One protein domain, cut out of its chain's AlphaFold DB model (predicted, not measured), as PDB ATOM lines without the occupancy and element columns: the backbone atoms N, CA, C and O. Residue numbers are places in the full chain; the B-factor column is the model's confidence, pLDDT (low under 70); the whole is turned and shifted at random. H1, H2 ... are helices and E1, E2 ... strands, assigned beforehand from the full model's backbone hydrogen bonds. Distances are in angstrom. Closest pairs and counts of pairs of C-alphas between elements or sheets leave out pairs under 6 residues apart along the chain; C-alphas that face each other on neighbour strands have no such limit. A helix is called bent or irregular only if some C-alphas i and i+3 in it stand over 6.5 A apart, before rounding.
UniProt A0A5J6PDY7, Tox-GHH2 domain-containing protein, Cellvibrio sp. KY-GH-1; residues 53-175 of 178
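What this domain is: This is residues 53 to 175 of the 178 residues of the protein "Tox-GHH2 domain-containing protein" of Cellvibrio sp. KY-GH-1 (UniProt A0A5J6PDY7). Three longer helices make one layer, a row in which H3 lies between H2 and H4; H3 and H4 form a helical hairpin, and H2 crosses H3 steeply. The two-stranded sheet E3-E4 sits at the end of this row where H3 begins, with the short helix H1 next to E4, while a second small sheet, E1-E2, lies on the same side of the row as H1, by the first residues of H2. The printed part has 123 residues, with named elements in the order E1, H1, E2, H2, E3, H3, H4, E4; both sheets are antiparallel and the class is mostly helix. It is compact, with a radius of gyration of the C-alphas of 13.3 A, and rounded, spanning 35 by 32 by 25 A.

How they stand to each other: E1, residues 53 to 55, and E2, residues 77 to 80, are antiparallel at 126 degrees, with N 54 and O 78 within hydrogen-bond range at 2.8 A. H2, residues 88 to 106, has its closest C-alpha to E2 at His 90, 5.1 A from that of Val 80. H3, residues 118 to 132, touches H2 at a steep tilt of 45 degrees, opposite ways; their closest C-alphas, of Lys 96 and Ser 128, are 4.6 A apart. H4, residues 140 to 154, touches H3 in the hairpin, opposite ways at a shallow tilt of 34 degrees, only just short of steep; the closest C-alphas are those of Ala 126 and Ile 143, 5.3 A. H2 and H4 are apart. E3, residues 115 to 117, and E4, residues 159 to 161, are antiparallel at 136 degrees, with N 116 and O 160 at 2.9 A, within hydrogen-bond range. H1, residues 59 to 62, is apart from H2, H3 and H4; its Ala 61 C-alpha is 4.4 A from that of Asn 161 in E4. Every O i to N i+4 pair is within hydrogen-bond range in H3, against 14 of 15 in H2 and 8 of 11 in H4; H1 is too short for such a pair.

Where its parts are: E1 begins at C-alpha 53, (159.275, 118.999, 146.862), and is 6.8 A long; H1 measures 5.4 A and E2 9.2 A. H2 runs 28.0 A, to C-alpha 106 at (160.358, 117.085, 176.472). E3 is 7.1 A, H3 21.0 A and H4 21.2 A. H4 is neither bent nor irregular, but only just: C-alphas 149 and 152 are 6.2 A apart. E4, 6.9 A, ends at C-alpha 161, (165.166, 127.450, 164.989).

The domain as a whole: The C-alphas farthest apart, of Gly 137 and Glu 173, are 37.4 A from each other. The printed part has no cut. The link from H1 to E2, residues 63 to 76, is long, and residues 162 to 175 hold no named element. Mean pLDDT of the printed part is 91.2, with residues 84 to 85 and 175 under 70.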
ATOM      1  N   GLY A  53     158.187 119.178 145.904       87.75
ATOM      2  CA  GLY A  53     159.275 118.999 146.862       87.75
ATOM      3  C   GLY A  53     158.935 119.640 148.211       87.75
ATOM      4  O   GLY A  53     158.446 120.770 148.254       87.75
ATOM      5  N   HIS A  54     159.207 118.918 149.292       91.50
ATOM      6  CA  HIS A  54     159.075 119.360 150.677       91.50
ATOM      7  C   HIS A  54     160.413 119.222 151.409       91.50
ATOM      8  O   HIS A  54     161.012 118.145 151.427       91.50
ATOM      9  N   HIS A  55     160.871 120.307 152.030       92.38
ATOM     10  CA  HIS A  55     162.050 120.302 152.894       92.38
ATOM     11  C   HIS A  55     161.729 119.646 154.235       92.38
ATOM     12  O   HIS A  55     160.855 120.125 154.950       92.38
ATOM     13  N   LEU A  56     162.460 118.587 154.598       94.12
ATOM     14  CA  LEU A  56     162.234 117.892 155.872       94.12
ATOM     15  C   LEU A  56     162.701 118.715 157.082       94.12
ATOM     16  O   LEU A  56     162.139 118.578 158.163       94.12
ATOM     17  N   ILE A  57     163.731 119.552 156.907       95.19
ATOM     18  CA  ILE A  57     164.037 120.650 157.828       95.19
ATOM     19  C   ILE A  57     163.415 121.907 157.207       95.19
ATOM     20  O   ILE A  57     163.891 122.346 156.157       95.19
ATOM     21  N   PRO A  58     162.357 122.486 157.805       92.12
ATOM     22  CA  PRO A  58     161.641 123.603 157.202       92.12
ATOM     23  C   PRO A  58     162.552 124.798 156.925       92.12
ATOM     24  O   PRO A  58     163.393 125.153 157.750       92.12
ATOM     25  N   GLN A  59     162.325 125.506 155.817       90.56
ATOM     26  CA  GLN A  59     163.076 126.723 155.484       90.56
ATOM     27  C   GLN A  59     163.089 127.747 156.638       90.56
ATOM     28  O   GLN A  59     164.103 128.397 156.896       90.56
ATOM     29  N   ALA A  60     161.976 127.874 157.368       93.25
ATOM     30  CA  ALA A  60     161.864 128.759 158.525       93.25
ATOM     31  C   ALA A  60     162.823 128.382 159.677       93.25
ATOM     32  O   ALA A  60     163.291 129.274 160.389       93.25
ATOM     33  N   ALA A  61     163.194 127.104 159.812       95.25
ATOM     34  CA  ALA A  61     164.184 126.651 160.788       95.25
ATOM     35  C   ALA A  61     165.580 127.232 160.501       95.25
ATOM     36  O   ALA A  61     166.332 127.536 161.427       95.25
ATOM     37  N   MET A  62     165.898 127.454 159.221       94.31
ATOM     38  CA  MET A  62     167.195 127.964 158.757       94.31
ATOM     39  C   MET A  62     167.263 129.496 158.679       94.31
ATOM     40  O   MET A  62     168.325 130.064 158.418       94.31
ATOM     41  N   LYS A  63     166.150 130.204 158.907       93.06
ATOM     42  CA  LYS A  63     166.102 131.667 158.800       93.06
ATOM     43  C   LYS A  63     167.001 132.329 159.851       93.06
ATOM     44  O   LYS A  63     166.779 132.178 161.050       93.06
ATOM     45  N   GLY A  64     167.984 133.105 159.389       90.75
ATOM     46  CA  GLY A  64     168.923 133.822 160.262       90.75
ATOM     47  C   GLY A  64     169.905 132.912 161.007       90.75
ATOM     48  O   GLY A  64     170.522 133.353 161.973       90.75
ATOM     49  N   VAL A  65     170.027 131.648 160.592       91.75
ATOM     50  CA  VAL A  65     171.063 130.740 161.085       91.75
ATOM     51  C   VAL A  65     172.389 131.114 160.433       91.75
ATOM     52  O   VAL A  65     172.445 131.332 159.222       91.75
ATOM     53  N   ASP A  66     173.454 131.164 161.231       88.81
ATOM     54  CA  ASP A  66     174.813 131.311 160.720       88.81
ATOM     55  C   ASP A  66     175.258 129.993 160.072       88.81
ATOM     56  O   ASP A  66     175.766 129.078 160.722       88.81
ATOM     57  N   CYS A  67     174.919 129.859 158.793       89.88
ATOM     58  CA  CYS A  67     175.380 128.796 157.915       89.88
ATOM     59  C   CYS A  67     175.536 129.353 156.489       89.88
ATOM     60  O   CYS A  67     174.630 129.216 155.663       89.88
ATOM     61  N   PRO A  68     176.671 130.009 156.180       85.62
ATOM     62  CA  PRO A  68     176.875 130.691 154.898       85.62
ATOM     63  C   PRO A  68     176.775 129.769 153.673       85.62
ATOM     64  O   PRO A  68     176.419 130.216 152.583       85.62
ATOM     65  N   GLY A  69     177.084 128.480 153.845       84.81
ATOM     66  CA  GLY A  69     176.988 127.472 152.792       84.81
ATOM     67  C   GLY A  69     175.556 127.023 152.479       84.81
ATOM     68  O   GLY A  69     175.327 126.424 151.428       84.81
ATOM     69  N   TYR A  70     174.585 127.314 153.351       89.19
ATOM     70  CA  TYR A  70     173.209 126.872 153.166       89.19
ATOM     71  C   TYR A  70     172.509 127.644 152.049       89.19
ATOM     72  O   TYR A  70     172.395 128.871 152.069       89.19
ATOM     73  N   LYS A  71     171.938 126.896 151.105       86.56
ATOM     74  CA  LYS A  71     170.991 127.411 150.120       86.56
ATOM     75  C   LYS A  71     169.717 126.590 150.197       86.56
ATOM     76  O   LYS A  71     169.742 125.375 150.034       86.56
ATOM     77  N   ASP A  72     168.591 127.269 150.383       83.31
ATOM     78  CA  ASP A  72     167.267 126.636 150.374       83.31
ATOM     79  C   ASP A  72     167.029 125.822 149.095       83.31
ATOM     80  O   ASP A  72     166.450 124.739 149.117       83.31
ATOM     81  N   SER A  73     167.568 126.320 147.979       82.69
ATOM     82  CA  SER A  73     167.442 125.683 146.680       82.69
ATOM     83  C   SER A  73     168.282 124.416 146.489       82.69
ATOM     84  O   SER A  73     168.054 123.714 145.504       82.69
ATOM     85  N   ASP A  74     169.224 124.142 147.391       84.81
ATOM     86  CA  ASP A  74     170.131 122.991 147.341       84.81
ATOM     87  C   ASP A  74     169.771 121.919 148.374       84.81
ATOM     88  O   ASP A  74     170.179 120.767 148.229       84.81
ATOM     89  N   ALA A  75     168.964 122.276 149.376       86.56
ATOM     90  CA  ALA A  75     168.585 121.379 150.455       86.56
ATOM     91  C   ALA A  75     167.772 120.182 149.938       86.56
ATOM     92  O   ALA A  75     166.828 120.382 149.177       86.56
ATOM     93  N   PRO A  76     168.104 118.942 150.332       87.12
ATOM     94  CA  PRO A  76     167.406 117.756 149.857       87.12
ATOM     95  C   PRO A  76     165.930 117.775 150.277       87.12
ATOM     96  O   PRO A  76     165.589 118.145 151.405       87.12
ATOM     97  N   VAL A  77     165.050 117.356 149.367       90.69
ATOM     98  CA  VAL A  77     163.598 117.328 149.583       90.69
ATOM     99  C   VAL A  77     163.018 115.942 149.367       90.69
ATOM    100  O   VAL A  77     163.597 115.104 148.683       90.69
ATOM    101  N   VAL A  78     161.839 115.708 149.937       92.00
ATOM    102  CA  VAL A  78     160.996 114.550 149.628       92.00
ATOM    103  C   VAL A  78     159.797 114.997 148.803       92.00
ATOM    104  O   VAL A  78     159.283 116.102 148.986       92.00
ATOM    105  N   CYS A  79     159.350 114.149 147.884       91.31
ATOM    106  CA  CYS A  79     158.150 114.415 147.109       91.31
ATOM    107  C   CYS A  79     156.896 114.142 147.938       91.31
ATOM    108  O   CYS A  79     156.734 113.074 148.528       91.31
ATOM    109  N   VAL A  80     156.004 115.125 147.979       91.81
ATOM    110  CA  VAL A  80     154.753 115.064 148.731       91.81
ATOM    111  C   VAL A  80     153.580 115.516 147.873       91.81
ATOM    112  O   VAL A  80     153.739 116.241 146.890       91.81
ATOM    113  N   GLU A  81     152.391 115.093 148.274       90.56
ATOM    114  CA  GLU A  81     151.108 115.435 147.671       90.56
ATOM    115  C   GLU A  81     150.305 116.301 148.636       90.56
ATOM    116  O   GLU A  81     150.407 116.141 149.853       90.56
ATOM    117  N   GLY A  82     149.471 117.175 148.085       84.56
ATOM    118  CA  GLY A  82     148.805 118.237 148.834       84.56
ATOM    119  C   GLY A  82     149.293 119.606 148.376       84.56
ATOM    120  O   GLY A  82     150.353 119.729 147.764       84.56
ATOM    121  N   GLY A  83     148.483 120.632 148.631       74.56
ATOM    122  CA  GLY A  83     148.783 122.006 148.250       74.56
ATOM    123  C   GLY A  83     149.921 122.612 149.077       74.56
ATOM    124  O   GLY A  83     150.710 121.918 149.719       74.56
ATOM    125  N   ARG A  84     149.996 123.948 149.084       67.06
ATOM    126  CA  ARG A  84     151.001 124.734 149.825       67.06
ATOM    127  C   ARG A  84     150.883 124.540 151.349       67.06
ATOM    128  O   ARG A  84     150.355 125.405 152.034       67.06
ATOM    129  N   GLY A  85     151.395 123.422 151.856       61.53
ATOM    130  CA  GLY A  85     151.431 123.075 153.278       61.53
ATOM    131  C   GLY A  85     150.160 122.418 153.821       61.53
ATOM    132  O   GLY A  85     150.090 122.192 155.021       61.53
ATOM    133  N   SER A  86     149.170 122.101 152.981       73.25
ATOM    134  CA  SER A  86     147.892 121.526 153.423       73.25
ATOM    135  C   SER A  86     147.429 120.361 152.549       73.25
ATOM    136  O   SER A  86     147.671 120.326 151.338       73.25
ATOM    137  N   GLY A  87     146.738 119.405 153.171       83.81
ATOM    138  CA  GLY A  87     146.266 118.176 152.554       83.81
ATOM    139  C   GLY A  87     147.360 117.134 152.291       83.81
ATOM    140  O   GLY A  87     148.559 117.415 152.266       83.81
ATOM    141  N   GLY A  88     146.913 115.899 152.056       91.44
ATOM    142  CA  GLY A  88     147.754 114.818 151.545       91.44
ATOM    143  C   GLY A  88     148.935 114.449 152.444       91.44
ATOM    144  O   GLY A  88     148.856 114.501 153.671       91.44
ATOM    145  N   SER A  89     150.022 113.982 151.829       93.88
ATOM    146  CA  SER A  89     151.252 113.647 152.551       93.88
ATOM    147  C   SER A  89     152.034 114.879 152.992       93.88
ATOM    148  O   SER A  89     152.793 114.773 153.952       93.88
ATOM    149  N   HIS A  90     151.809 116.036 152.366       93.81
ATOM    150  CA  HIS A  90     152.464 117.286 152.735       93.81
ATOM    151  C   HIS A  90     152.040 117.752 154.134       93.81
ATOM    152  O   HIS A  90     152.883 118.043 154.978       93.81
ATOM    153  N   GLU A  91     150.742 117.765 154.428       93.50
ATOM    154  CA  GLU A  91     150.270 118.108 155.773       93.50
ATOM    155  C   GLU A  91     150.685 117.055 156.807       93.50
ATOM    156  O   GLU A  91     151.092 117.386 157.920       93.50
ATOM    157  N   ARG A  92     150.641 115.766 156.437       96.06
ATOM    158  CA  ARG A  92     151.059 114.693 157.349       96.06
ATOM    159  C   ARG A  92     152.514 114.846 157.780       96.06
ATOM    160  O   ARG A  92     152.770 114.721 158.974       96.06
ATOM    161  N   ILE A  93     153.433 115.147 156.862       96.38
ATOM    162  CA  ILE A  93     154.850 115.309 157.216       96.38
ATOM    163  C   ILE A  93     155.097 116.540 158.094       96.38
ATOM    164  O   ILE A  93     155.878 116.463 159.037       96.38
ATOM    165  N   HIS A  94     154.362 117.637 157.903       95.75
ATOM    166  CA  HIS A  94     154.407 118.761 158.846       95.75
ATOM    167  C   HIS A  94     153.917 118.350 160.238       95.75
ATOM    168  O   HIS A  94     154.630 118.515 161.225       95.75
ATOM    169  N   ASN A  95     152.757 117.694 160.321       95.88
ATOM    170  CA  ASN A  95     152.195 117.220 161.590       95.88
ATOM    171  C   ASN A  95     153.108 116.217 162.316       95.88
ATOM    172  O   ASN A  95     153.140 116.170 163.548       95.88
ATOM    173  N   LYS A  96     153.832 115.370 161.576       97.81
ATOM    174  CA  LYS A  96     154.805 114.438 162.158       97.81
ATOM    175  C   LYS A  96     156.081 115.143 162.612       97.81
ATOM    176  O   LYS A  96     156.625 114.762 163.646       97.81
ATOM    177  N   PHE A  97     156.505 116.197 161.918       97.69
ATOM    178  CA  PHE A  97     157.621 117.031 162.354       97.69
ATOM    179  C   PHE A  97     157.282 117.773 163.651       97.69
ATOM    180  O   PHE A  97     158.055 117.697 164.601       97.69
ATOM    181  N   ASP A  98     156.084 118.356 163.758       96.88
ATOM    182  CA  ASP A  98     155.602 118.999 164.990       96.88
ATOM    183  C   ASP A  98     155.628 118.039 166.193       96.88
ATOM    184  O   ASP A  98     156.093 118.404 167.275       96.88
ATOM    185  N   LYS A  99     155.199 116.783 166.004       97.44
ATOM    186  CA  LYS A  99     155.259 115.746 167.051       97.44
ATOM    187  C   LYS A  99     156.690 115.374 167.432       97.44
ATOM    188  O   LYS A  99     156.957 115.112 168.604       97.44
ATOM    189  N   ALA A 100     157.603 115.331 166.466       98.06
ATOM    190  CA  ALA A 100     159.013 115.092 166.741       98.06
ATOM    191  C   ALA A 100     159.628 116.262 167.530       98.06
ATOM    192  O   ALA A 100     160.359 116.030 168.493       98.06
ATOM    193  N   LEU A 101     159.264 117.511 167.213       97.50
ATOM    194  CA  LEU A 101     159.666 118.683 167.998       97.50
ATOM    195  C   LEU A 101     159.124 118.638 169.431       97.50
ATOM    196  O   LEU A 101     159.849 118.994 170.358       97.50
ATOM    197  N   ASP A 102     157.900 118.151 169.647       95.88
ATOM    198  CA  ASP A 102     157.353 117.981 171.000       95.88
ATOM    199  C   ASP A 102     158.163 116.984 171.832       95.88
ATOM    200  O   ASP A 102     158.394 117.216 173.022       95.88
ATOM    201  N   LYS A 103     158.636 115.891 171.217       96.69
ATOM    202  CA  LYS A 103     159.557 114.947 171.872       96.69
ATOM    203  C   LYS A 103     160.876 115.645 172.219       96.69
ATOM    204  O   LYS A 103     161.272 115.643 173.379       96.69
ATOM    205  N   LYS A 104     161.480 116.368 171.266       97.25
ATOM    206  CA  LYS A 104     162.712 117.147 171.502       97.25
ATOM    207  C   LYS A 104     162.559 118.189 172.611       97.25
ATOM    208  O   LYS A 104     163.481 118.400 173.397       97.25
ATOM    209  N   LEU A 105     161.392 118.815 172.726       95.12
ATOM    210  CA  LEU A 105     161.095 119.768 173.791       95.12
ATOM    211  C   LEU A 105     161.027 119.097 175.176       95.12
ATOM    212  O   LEU A 105     161.532 119.646 176.167       95.12
ATOM    213  N   LYS A 106     160.416 117.908 175.252       94.44
ATOM    214  CA  LYS A 106     160.358 117.085 176.472       94.44
ATOM    215  C   LYS A 106     161.750 116.609 176.888       94.44
ATOM    216  O   LYS A 106     162.082 116.689 178.068       94.44
ATOM    217  N   ASP A 107     162.595 116.282 175.917       95.56
ATOM    218  CA  ASP A 107     163.968 115.817 176.136       95.56
ATOM    219  C   ASP A 107     164.964 116.947 176.474       95.56
ATOM    220  O   ASP A 107     166.143 116.688 176.692       95.56
ATOM    221  N   ASN A 108     164.511 118.205 176.573       95.50
ATOM    222  CA  ASN A 108     165.355 119.401 176.758       95.50
ATOM    223  C   ASN A 108     166.336 119.668 175.591       95.50
ATOM    224  O   ASN A 108     167.323 120.377 175.775       95.50
ATOM    225  N   ALA A 109     166.071 119.145 174.390       96.75
ATOM    226  CA  ALA A 109     166.904 119.366 173.202       96.75
ATOM    227  C   ALA A 109     166.625 120.710 172.493       96.75
ATOM    228  O   ALA A 109     167.382 121.125 171.614       96.75
ATOM    229  N   ILE A 110     165.545 121.401 172.875       97.06
ATOM    230  CA  ILE A 110     165.211 122.759 172.425       97.06
ATOM    231  C   ILE A 110     165.463 123.727 173.586       97.06
ATOM    232  O   ILE A 110     164.881 123.571 174.662       97.06
ATOM    233  N   ASP A 111     166.322 124.724 173.371       94.69
ATOM    234  CA  ASP A 111     166.668 125.728 174.377       94.69
ATOM    235  C   ASP A 111     165.568 126.790 174.573       94.69
ATOM    236  O   ASP A 111     164.565 126.837 173.858       94.69
ATOM    237  N   SER A 112     165.733 127.660 175.575       93.38
ATOM    238  CA  SER A 112     164.751 128.702 175.912       93.38
ATOM    239  C   SER A 112     164.512 129.713 174.785       93.38
ATOM    240  O   SER A 112     163.448 130.329 174.728       93.38
ATOM    241  N   ASN A 113     165.456 129.849 173.849       92.94
ATOM    242  CA  ASN A 113     165.310 130.697 172.669       92.94
ATOM    243  C   ASN A 113     164.596 129.972 171.516       92.94
ATOM    244  O   ASN A 113     164.469 130.533 170.427       92.94
ATOM    245  N   GLY A 114     164.135 128.737 171.737       95.75
ATOM    246  CA  GLY A 114     163.508 127.908 170.717       95.75
ATOM    247  C   GLY A 114     164.496 127.445 169.655       95.75
ATOM    248  O   GLY A 114     164.127 127.325 168.487       95.75
ATOM    249  N   LYS A 115     165.763 127.232 170.028       96.56
ATOM    250  CA  LYS A 115     166.787 126.700 169.127       96.56
ATOM    251  C   LYS A 115     167.190 125.284 169.516       96.56
ATOM    252  O   LYS A 115     167.203 124.939 170.693       96.56
ATOM    253  N   MET A 116     167.560 124.478 168.528       96.25
ATOM    254  CA  MET A 116     168.083 123.121 168.719       96.25
ATOM    255  C   MET A 116     169.345 122.896 167.888       96.25
ATOM    256  O   MET A 116     169.656 123.680 166.986       96.25
ATOM    257  N   SER A 117     170.088 121.835 168.202       95.81
ATOM    258  CA  SER A 117     171.246 121.435 167.400       95.81
ATOM    259  C   SER A 117     170.816 121.011 165.989       95.81
ATOM    260  O   SER A 117     169.702 120.517 165.792       95.81
ATOM    261  N   MET A 118     171.704 121.151 165.000       95.38
ATOM    262  CA  MET A 118     171.453 120.597 163.664       95.38
ATOM    263  C   MET A 118     171.191 119.080 163.716       95.38
ATOM    264  O   MET A 118     170.318 118.576 163.019       95.38
ATOM    265  N   THR A 119     171.890 118.347 164.588       95.50
ATOM    266  CA  THR A 119     171.676 116.902 164.778       95.50
ATOM    267  C   THR A 119     170.255 116.584 165.256       95.50
ATOM    268  O   THR A 119     169.640 115.648 164.748       95.50
ATOM    269  N   ASP A 120     169.701 117.367 166.184       97.31
ATOM    270  CA  ASP A 120     168.322 117.180 166.651       97.31
ATOM    271  C   ASP A 120     167.291 117.529 165.582       97.31
ATOM    272  O   ASP A 120     166.284 116.831 165.455       97.31
ATOM    273  N   ALA A 121     167.570 118.554 164.775       96.81
ATOM    274  CA  ALA A 121     166.744 118.912 163.630       96.81
ATOM    275  C   ALA A 121     166.701 117.789 162.588       96.81
ATOM    276  O   ALA A 121     165.625 117.424 162.116       96.81
ATOM    277  N   ILE A 122     167.860 117.204 162.273       97.12
ATOM    278  CA  ILE A 122     167.987 116.053 161.373       97.12
ATOM    279  C   ILE A 122     167.237 114.841 161.927       97.12
ATOM    280  O   ILE A 122     166.547 114.145 161.185       97.12
ATOM    281  N   ASP A 123     167.355 114.580 163.227       98.00
ATOM    282  CA  ASP A 123     166.676 113.456 163.861       98.00
ATOM    283  C   ASP A 123     165.146 113.612 163.823       98.00
ATOM    284  O   ASP A 123     164.449 112.659 163.466       98.00
ATOM    285  N   ALA A 124     164.634 114.819 164.095       98.19
ATOM    286  CA  ALA A 124     163.211 115.142 163.990       98.19
ATOM    287  C   ALA A 124     162.696 115.061 162.540       98.19
ATOM    288  O   ALA A 124     161.625 114.510 162.284       98.19
ATOM    289  N   ALA A 125     163.483 115.553 161.581       97.62
ATOM    290  CA  ALA A 125     163.201 115.478 160.149       97.62
ATOM    291  C   ALA A 125     163.112 114.024 159.658       97.62
ATOM    292  O   ALA A 125     162.151 113.639 158.987       97.62
ATOM    293  N   ALA A 126     164.087 113.195 160.031       97.50
ATOM    294  CA  ALA A 126     164.115 111.786 159.663       97.50
ATOM    295  C   ALA A 126     162.954 111.003 160.280       97.50
ATOM    296  O   ALA A 126     162.316 110.204 159.595       97.50
ATOM    297  N   GLU A 127     162.643 111.263 161.551       97.94
ATOM    298  CA  GLU A 127     161.488 110.676 162.223       97.94
ATOM    299  C   GLU A 127     160.183 111.032 161.513       97.94
ATOM    300  O   GLU A 127     159.417 110.139 161.142       97.94
ATOM    301  N   SER A 128     159.989 112.319 161.221       98.00
ATOM    302  CA  SER A 128     158.815 112.813 160.508       98.00
ATOM    303  C   SER A 128     158.602 112.122 159.157       98.00
ATOM    304  O   SER A 128     157.493 111.673 158.841       98.00
ATOM    305  N   HIS A 129     159.677 111.965 158.381       97.19
ATOM    306  CA  HIS A 129     159.632 111.242 157.116       97.19
ATOM    307  C   HIS A 129     159.228 109.781 157.317       97.19
ATOM    308  O   HIS A 129     158.305 109.306 156.656       97.19
ATOM    309  N   THR A 130     159.890 109.060 158.227       95.81
ATOM    310  CA  THR A 130     159.596 107.635 158.455       95.81
ATOM    311  C   THR A 130     158.179 107.386 158.956       95.81
ATOM    312  O   THR A 130     157.541 106.428 158.526       95.81
ATOM    313  N   GLU A 131     157.648 108.269 159.803       96.88
ATOM    314  CA  GLU A 131     156.274 108.170 160.289       96.88
ATOM    315  C   GLU A 131     155.239 108.545 159.219       96.88
ATOM    316  O   GLU A 131     154.099 108.079 159.273       96.88
ATOM    317  N   THR A 132     155.610 109.389 158.254       96.75
ATOM    318  CA  THR A 132     154.721 109.784 157.151       96.75
ATOM    319  C   THR A 132     154.709 108.761 156.018       96.75
ATOM    320  O   THR A 132     153.658 108.524 155.415       96.75
ATOM    321  N   PHE A 133     155.860 108.144 155.745       95.50
ATOM    322  CA  PHE A 133     156.080 107.219 154.635       95.50
ATOM    323  C   PHE A 133     156.609 105.854 155.111       95.50
ATOM    324  O   PHE A 133     157.687 105.428 154.674       95.50
ATOM    325  N   PRO A 134     155.862 105.119 155.957       92.69
ATOM    326  CA  PRO A 134     156.328 103.854 156.534       92.69
ATOM    327  C   PRO A 134     156.576 102.760 155.481       92.69
ATOM    328  O   PRO A 134     157.345 101.836 155.715       92.69
ATOM    329  N   LEU A 135     155.957 102.882 154.301       90.19
ATOM    330  CA  LEU A 135     156.101 101.944 153.182       90.19
ATOM    331  C   LEU A 135     157.135 102.391 152.132       90.19
ATOM    332  O   LEU A 135     157.277 101.736 151.105       90.19
ATOM    333  N   SER A 136     157.870 103.486 152.367       86.50
ATOM    334  CA  SER A 136     158.906 103.973 151.431       86.50
ATOM    335  C   SER A 136     160.112 103.037 151.305       86.50
ATOM    336  O   SER A 136     160.924 103.194 150.396       86.50
ATOM    337  N   GLY A 137     160.280 102.101 152.247       83.50
ATOM    338  CA  GLY A 137     161.484 101.276 152.361       83.50
ATOM    339  C   GLY A 137     162.729 102.052 152.812       83.50
ATOM    340  O   GLY A 137     163.814 101.479 152.863       83.50
ATOM    341  N   CYS A 138     162.592 103.339 153.153       85.00
ATOM    342  CA  CYS A 138     163.684 104.181 153.628       85.00
ATOM    343  C   CYS A 138     163.642 104.275 155.157       85.00
ATOM    344  O   CYS A 138     162.780 104.942 155.727       85.00
ATOM    345  N   GLY A 139     164.574 103.590 155.822       90.06
ATOM    346  CA  GLY A 139     164.707 103.632 157.281       90.06
ATOM    347  C   GLY A 139     165.181 104.994 157.801       90.06
ATOM    348  O   GLY A 139     165.770 105.779 157.053       90.06
ATOM    349  N   LYS A 140     164.968 105.251 159.101       93.81
ATOM    350  CA  LYS A 140     165.339 106.519 159.766       93.81
ATOM    351  C   LYS A 140     166.812 106.855 159.528       93.81
ATOM    352  O   LYS A 140     167.116 107.970 159.119       93.81
ATOM    353  N   ASP A 141     167.700 105.874 159.662       93.56
ATOM    354  CA  ASP A 141     169.144 106.067 159.489       93.56
ATOM    355  C   ASP A 141     169.537 106.447 158.055       93.56
ATOM    356  O   ASP A 141     170.411 107.287 157.865       93.56
ATOM    357  N   CYS A 142     168.840 105.918 157.042       91.81
ATOM    358  CA  CYS A 142     169.055 106.299 155.641       91.81
ATOM    359  C   CYS A 142     168.712 107.778 155.409       91.81
ATOM    360  O   CYS A 142     169.429 108.494 154.706       91.81
ATOM    361  N   ILE A 143     167.609 108.251 155.997       94.62
ATOM    362  CA  ILE A 143     167.199 109.657 155.889       94.62
ATOM    363  C   ILE A 143     168.162 110.556 156.660       94.62
ATOM    364  O   ILE A 143     168.581 111.584 156.130       94.62
ATOM    365  N   LYS A 144     168.570 110.151 157.870       95.25
ATOM    366  CA  LYS A 144     169.573 110.879 158.658       95.25
ATOM    367  C   LYS A 144     170.874 111.024 157.883       95.25
ATOM    368  O   LYS A 144     171.323 112.148 157.723       95.25
ATOM    369  N   ALA A 145     171.413 109.941 157.326       92.69
ATOM    370  CA  ALA A 145     172.658 109.982 156.560       92.69
ATOM    371  C   ALA A 145     172.588 110.968 155.381       92.69
ATOM    372  O   ALA A 145     173.502 111.764 155.190       92.69
ATOM    373  N   GLN A 146     171.480 110.980 154.629       91.44
ATOM    374  CA  GLN A 146     171.288 111.929 153.522       91.44
ATOM    375  C   GLN A 146     171.214 113.390 153.991       91.44
ATOM    376  O   GLN A 146     171.733 114.280 153.320       91.44
ATOM    377  N   LEU A 147     170.561 113.655 155.125       94.06
ATOM    378  CA  LEU A 147     170.486 115.001 155.692       94.06
ATOM    379  C   LEU A 147     171.825 115.434 156.305       94.06
ATOM    380  O   LEU A 147     172.205 116.590 156.172       94.06
ATOM    381  N   GLU A 148     172.553 114.528 156.956       93.31
ATOM    382  CA  GLU A 148     173.869 114.800 157.539       93.31
ATOM    383  C   GLU A 148     174.907 115.138 156.470       93.31
ATOM    384  O   GLU A 148     175.620 116.126 156.635       93.31
ATOM    385  N   ASP A 149     174.934 114.383 155.368       90.62
ATOM    386  CA  ASP A 149     175.789 114.636 154.199       90.62
ATOM    387  C   ASP A 149     175.631 116.079 153.687       90.62
ATOM    388  O   ASP A 149     176.612 116.768 153.416       90.62
ATOM    389  N   TYR A 150     174.393 116.583 153.656       90.38
ATOM    390  CA  TYR A 150     174.116 117.959 153.255       90.38
ATOM    391  C   TYR A 150     174.403 118.984 154.363       90.38
ATOM    392  O   TYR A 150     175.167 119.929 154.172       90.38
ATOM    393  N   TYR A 151     173.778 118.841 155.534       92.12
ATOM    394  CA  TYR A 151     173.773 119.888 156.554       92.12
ATOM    395  C   TYR A 151     175.040 119.919 157.404       92.12
ATOM    396  O   TYR A 151     175.492 121.010 157.733       92.12
ATOM    397  N   LYS A 152     175.638 118.779 157.774       84.94
ATOM    398  CA  LYS A 152     176.825 118.788 158.652       84.94
ATOM    399  C   LYS A 152     178.080 119.257 157.921       84.94
ATOM    400  O   LYS A 152     178.935 119.874 158.545       84.94
ATOM    401  N   GLY A 153     178.167 119.037 156.607       82.38
ATOM    402  CA  GLY A 153     179.243 119.595 155.783       82.38
ATOM    403  C   GLY A 153     179.176 121.121 155.634       82.38
ATOM    404  O   GLY A 153     180.204 121.763 155.439       82.38
ATOM    405  N   LEU A 154     177.978 121.709 155.743       87.44
ATOM    406  CA  LEU A 154     177.744 123.146 155.539       87.44
ATOM    407  C   LEU A 154     177.590 123.930 156.852       87.44
ATOM    408  O   LEU A 154     177.982 125.093 156.920       87.44
ATOM    409  N   CYS A 155     177.000 123.298 157.867       87.06
ATOM    410  CA  CYS A 155     176.503 123.907 159.101       87.06
ATOM    411  C   CYS A 155     176.881 123.075 160.358       87.06
ATOM    412  O   CYS A 155     175.985 122.727 161.136       87.06
ATOM    413  N   PRO A 156     178.155 122.687 160.575       77.88
ATOM    414  CA  PRO A 156     178.523 121.678 161.581       77.88
ATOM    415  C   PRO A 156     178.119 122.047 163.018       77.88
ATOM    416  O   PRO A 156     177.606 121.193 163.740       77.88
ATOM    417  N   ASP A 157     178.268 123.319 163.400       83.50
ATOM    418  CA  ASP A 157     178.016 123.813 164.765       83.50
ATOM    419  C   ASP A 157     176.782 124.728 164.862       83.50
ATOM    420  O   ASP A 157     176.527 125.373 165.883       83.50
ATOM    421  N   SER A 158     175.992 124.813 163.790       88.94
ATOM    422  CA  SER A 158     174.864 125.735 163.733       88.94
ATOM    423  C   SER A 158     173.703 125.245 164.604       88.94
ATOM    424  O   SER A 158     173.247 124.101 164.514       88.94
ATOM    425  N   LYS A 159     173.153 126.160 165.407       94.69
ATOM    426  CA  LYS A 159     171.836 125.990 166.028       94.69
ATOM    427  C   LYS A 159     170.750 126.518 165.102       94.69
ATOM    428  O   LYS A 159     170.818 127.669 164.663       94.69
ATOM    429  N   VAL A 160     169.727 125.709 164.869       95.69
ATOM    430  CA  VAL A 160     168.580 126.057 164.022       95.69
ATOM    431  C   VAL A 160     167.358 126.386 164.867       95.69
ATOM    432  O   VAL A 160     167.272 125.982 166.027       95.69
ATOM    433  N   ASN A 161     166.410 127.126 164.298       96.94
ATOM    434  CA  ASN A 161     165.166 127.450 164.989       96.94
ATOM    435  C   ASN A 161     164.239 126.223 164.985       96.94
ATOM    436  O   ASN A 161     163.971 125.651 163.929       96.94
ATOM    437  N   ALA A 162     163.705 125.842 166.141       96.94
ATOM    438  CA  ALA A 162     162.602 124.895 166.226       96.94
ATOM    439  C   ALA A 162     161.306 125.640 165.885       96.94
ATOM    440  O   ALA A 162     160.885 126.531 166.626       96.94
ATOM    441  N   VAL A 163     160.699 125.314 164.746       95.88
ATOM    442  CA  VAL A 163     159.491 125.979 164.239       95.88
ATOM    443  C   VAL A 163     158.422 124.954 163.899       95.88
ATOM    444  O   VAL A 163     158.743 123.908 163.340       95.88
ATOM    445  N   ASP A 164     157.175 125.256 164.249       93.94
ATOM    446  CA  ASP A 164     156.029 124.417 163.900       93.94
ATOM    447  C   ASP A 164     155.627 124.583 162.424       93.94
ATOM    448  O   ASP A 164     156.190 125.400 161.685       93.94
ATOM    449  N   GLN A 165     154.617 123.829 161.993       90.19
ATOM    450  CA  GLN A 165     154.070 123.898 160.634       90.19
ATOM    451  C   GLN A 165     153.601 125.299 160.191       90.19
ATOM    452  O   GLN A 165     153.528 125.576 158.993       90.19
ATOM    453  N   LEU A 166     153.285 126.193 161.136       89.06
ATOM    454  CA  LEU A 166     152.874 127.575 160.871       89.06
ATOM    455  C   LEU A 166     154.072 128.542 160.844       89.06
ATOM    456  O   LEU A 166     153.909 129.727 160.554       89.06
ATOM    457  N   GLY A 167     155.277 128.045 161.132       90.06
ATOM    458  CA  GLY A 167     156.497 128.833 161.246       90.06
ATOM    459  C   GLY A 167     156.668 129.513 162.606       90.06
ATOM    460  O   GLY A 167     157.550 130.365 162.741       90.06
ATOM    461  N   ASN A 168     155.861 129.163 163.611       93.25
ATOM    462  CA  ASN A 168     155.989 129.719 164.954       93.25
ATOM    463  C   ASN A 168     157.090 129.003 165.728       93.25
ATOM    464  O   ASN A 168     157.228 127.784 165.663       93.25
ATOM    465  N   THR A 169     157.849 129.751 166.528       94.06
ATOM    466  CA  THR A 169     158.893 129.173 167.378       94.06
ATOM    467  C   THR A 169     158.305 128.240 168.440       94.06
ATOM    468  O   THR A 169     157.516 128.670 169.290       94.06
ATOM    469  N   VAL A 170     158.784 126.997 168.454       92.50
ATOM    470  CA  VAL A 170     158.505 125.998 169.486       92.50
ATOM    471  C   VAL A 170     159.414 126.245 170.686       92.50
ATOM    472  O   VAL A 170     160.635 126.288 170.569       92.50
ATOM    473  N   ARG A 171     158.807 126.426 171.859       88.81
ATOM    474  CA  ARG A 171     159.483 126.617 173.151       88.81
ATOM    475  C   ARG A 171     158.524 126.248 174.276       88.81
ATOM    476  O   ARG A 171     157.308 126.303 174.086       88.81
ATOM    477  N   ARG A 172     159.061 125.868 175.443       79.25
ATOM    478  CA  ARG A 172     158.272 125.335 176.576       79.25
ATOM    479  C   ARG A 172     157.129 126.250 176.994       79.25
ATOM    480  O   ARG A 172     156.036 125.781 177.279       79.25
ATOM    481  N   GLU A 173     157.377 127.551 176.975       73.88
ATOM    482  CA  GLU A 173     156.406 128.582 177.347       73.88
ATOM    483  C   GLU A 173     155.175 128.606 176.429       73.88
ATOM    484  O   GLU A 173     154.075 128.881 176.899       73.88
ATOM    485  N   ASN A 174     155.346 128.251 175.150       70.94
ATOM    486  CA  ASN A 174     154.297 128.296 174.124       70.94
ATOM    487  C   ASN A 174     153.514 126.977 173.994       70.94
ATOM    488  O   ASN A 174     152.510 126.930 173.291       70.94
ATOM    489  N   ARG A 175     153.986 125.897 174.626       67.62
ATOM    490  CA  ARG A 175     153.442 124.529 174.510       67.62
ATOM    491  C   ARG A 175     152.941 123.997 175.860       67.62
ATOM    492  O   ARG A 175     152.980 122.793 176.092       67.62
TER     493      ARG A 175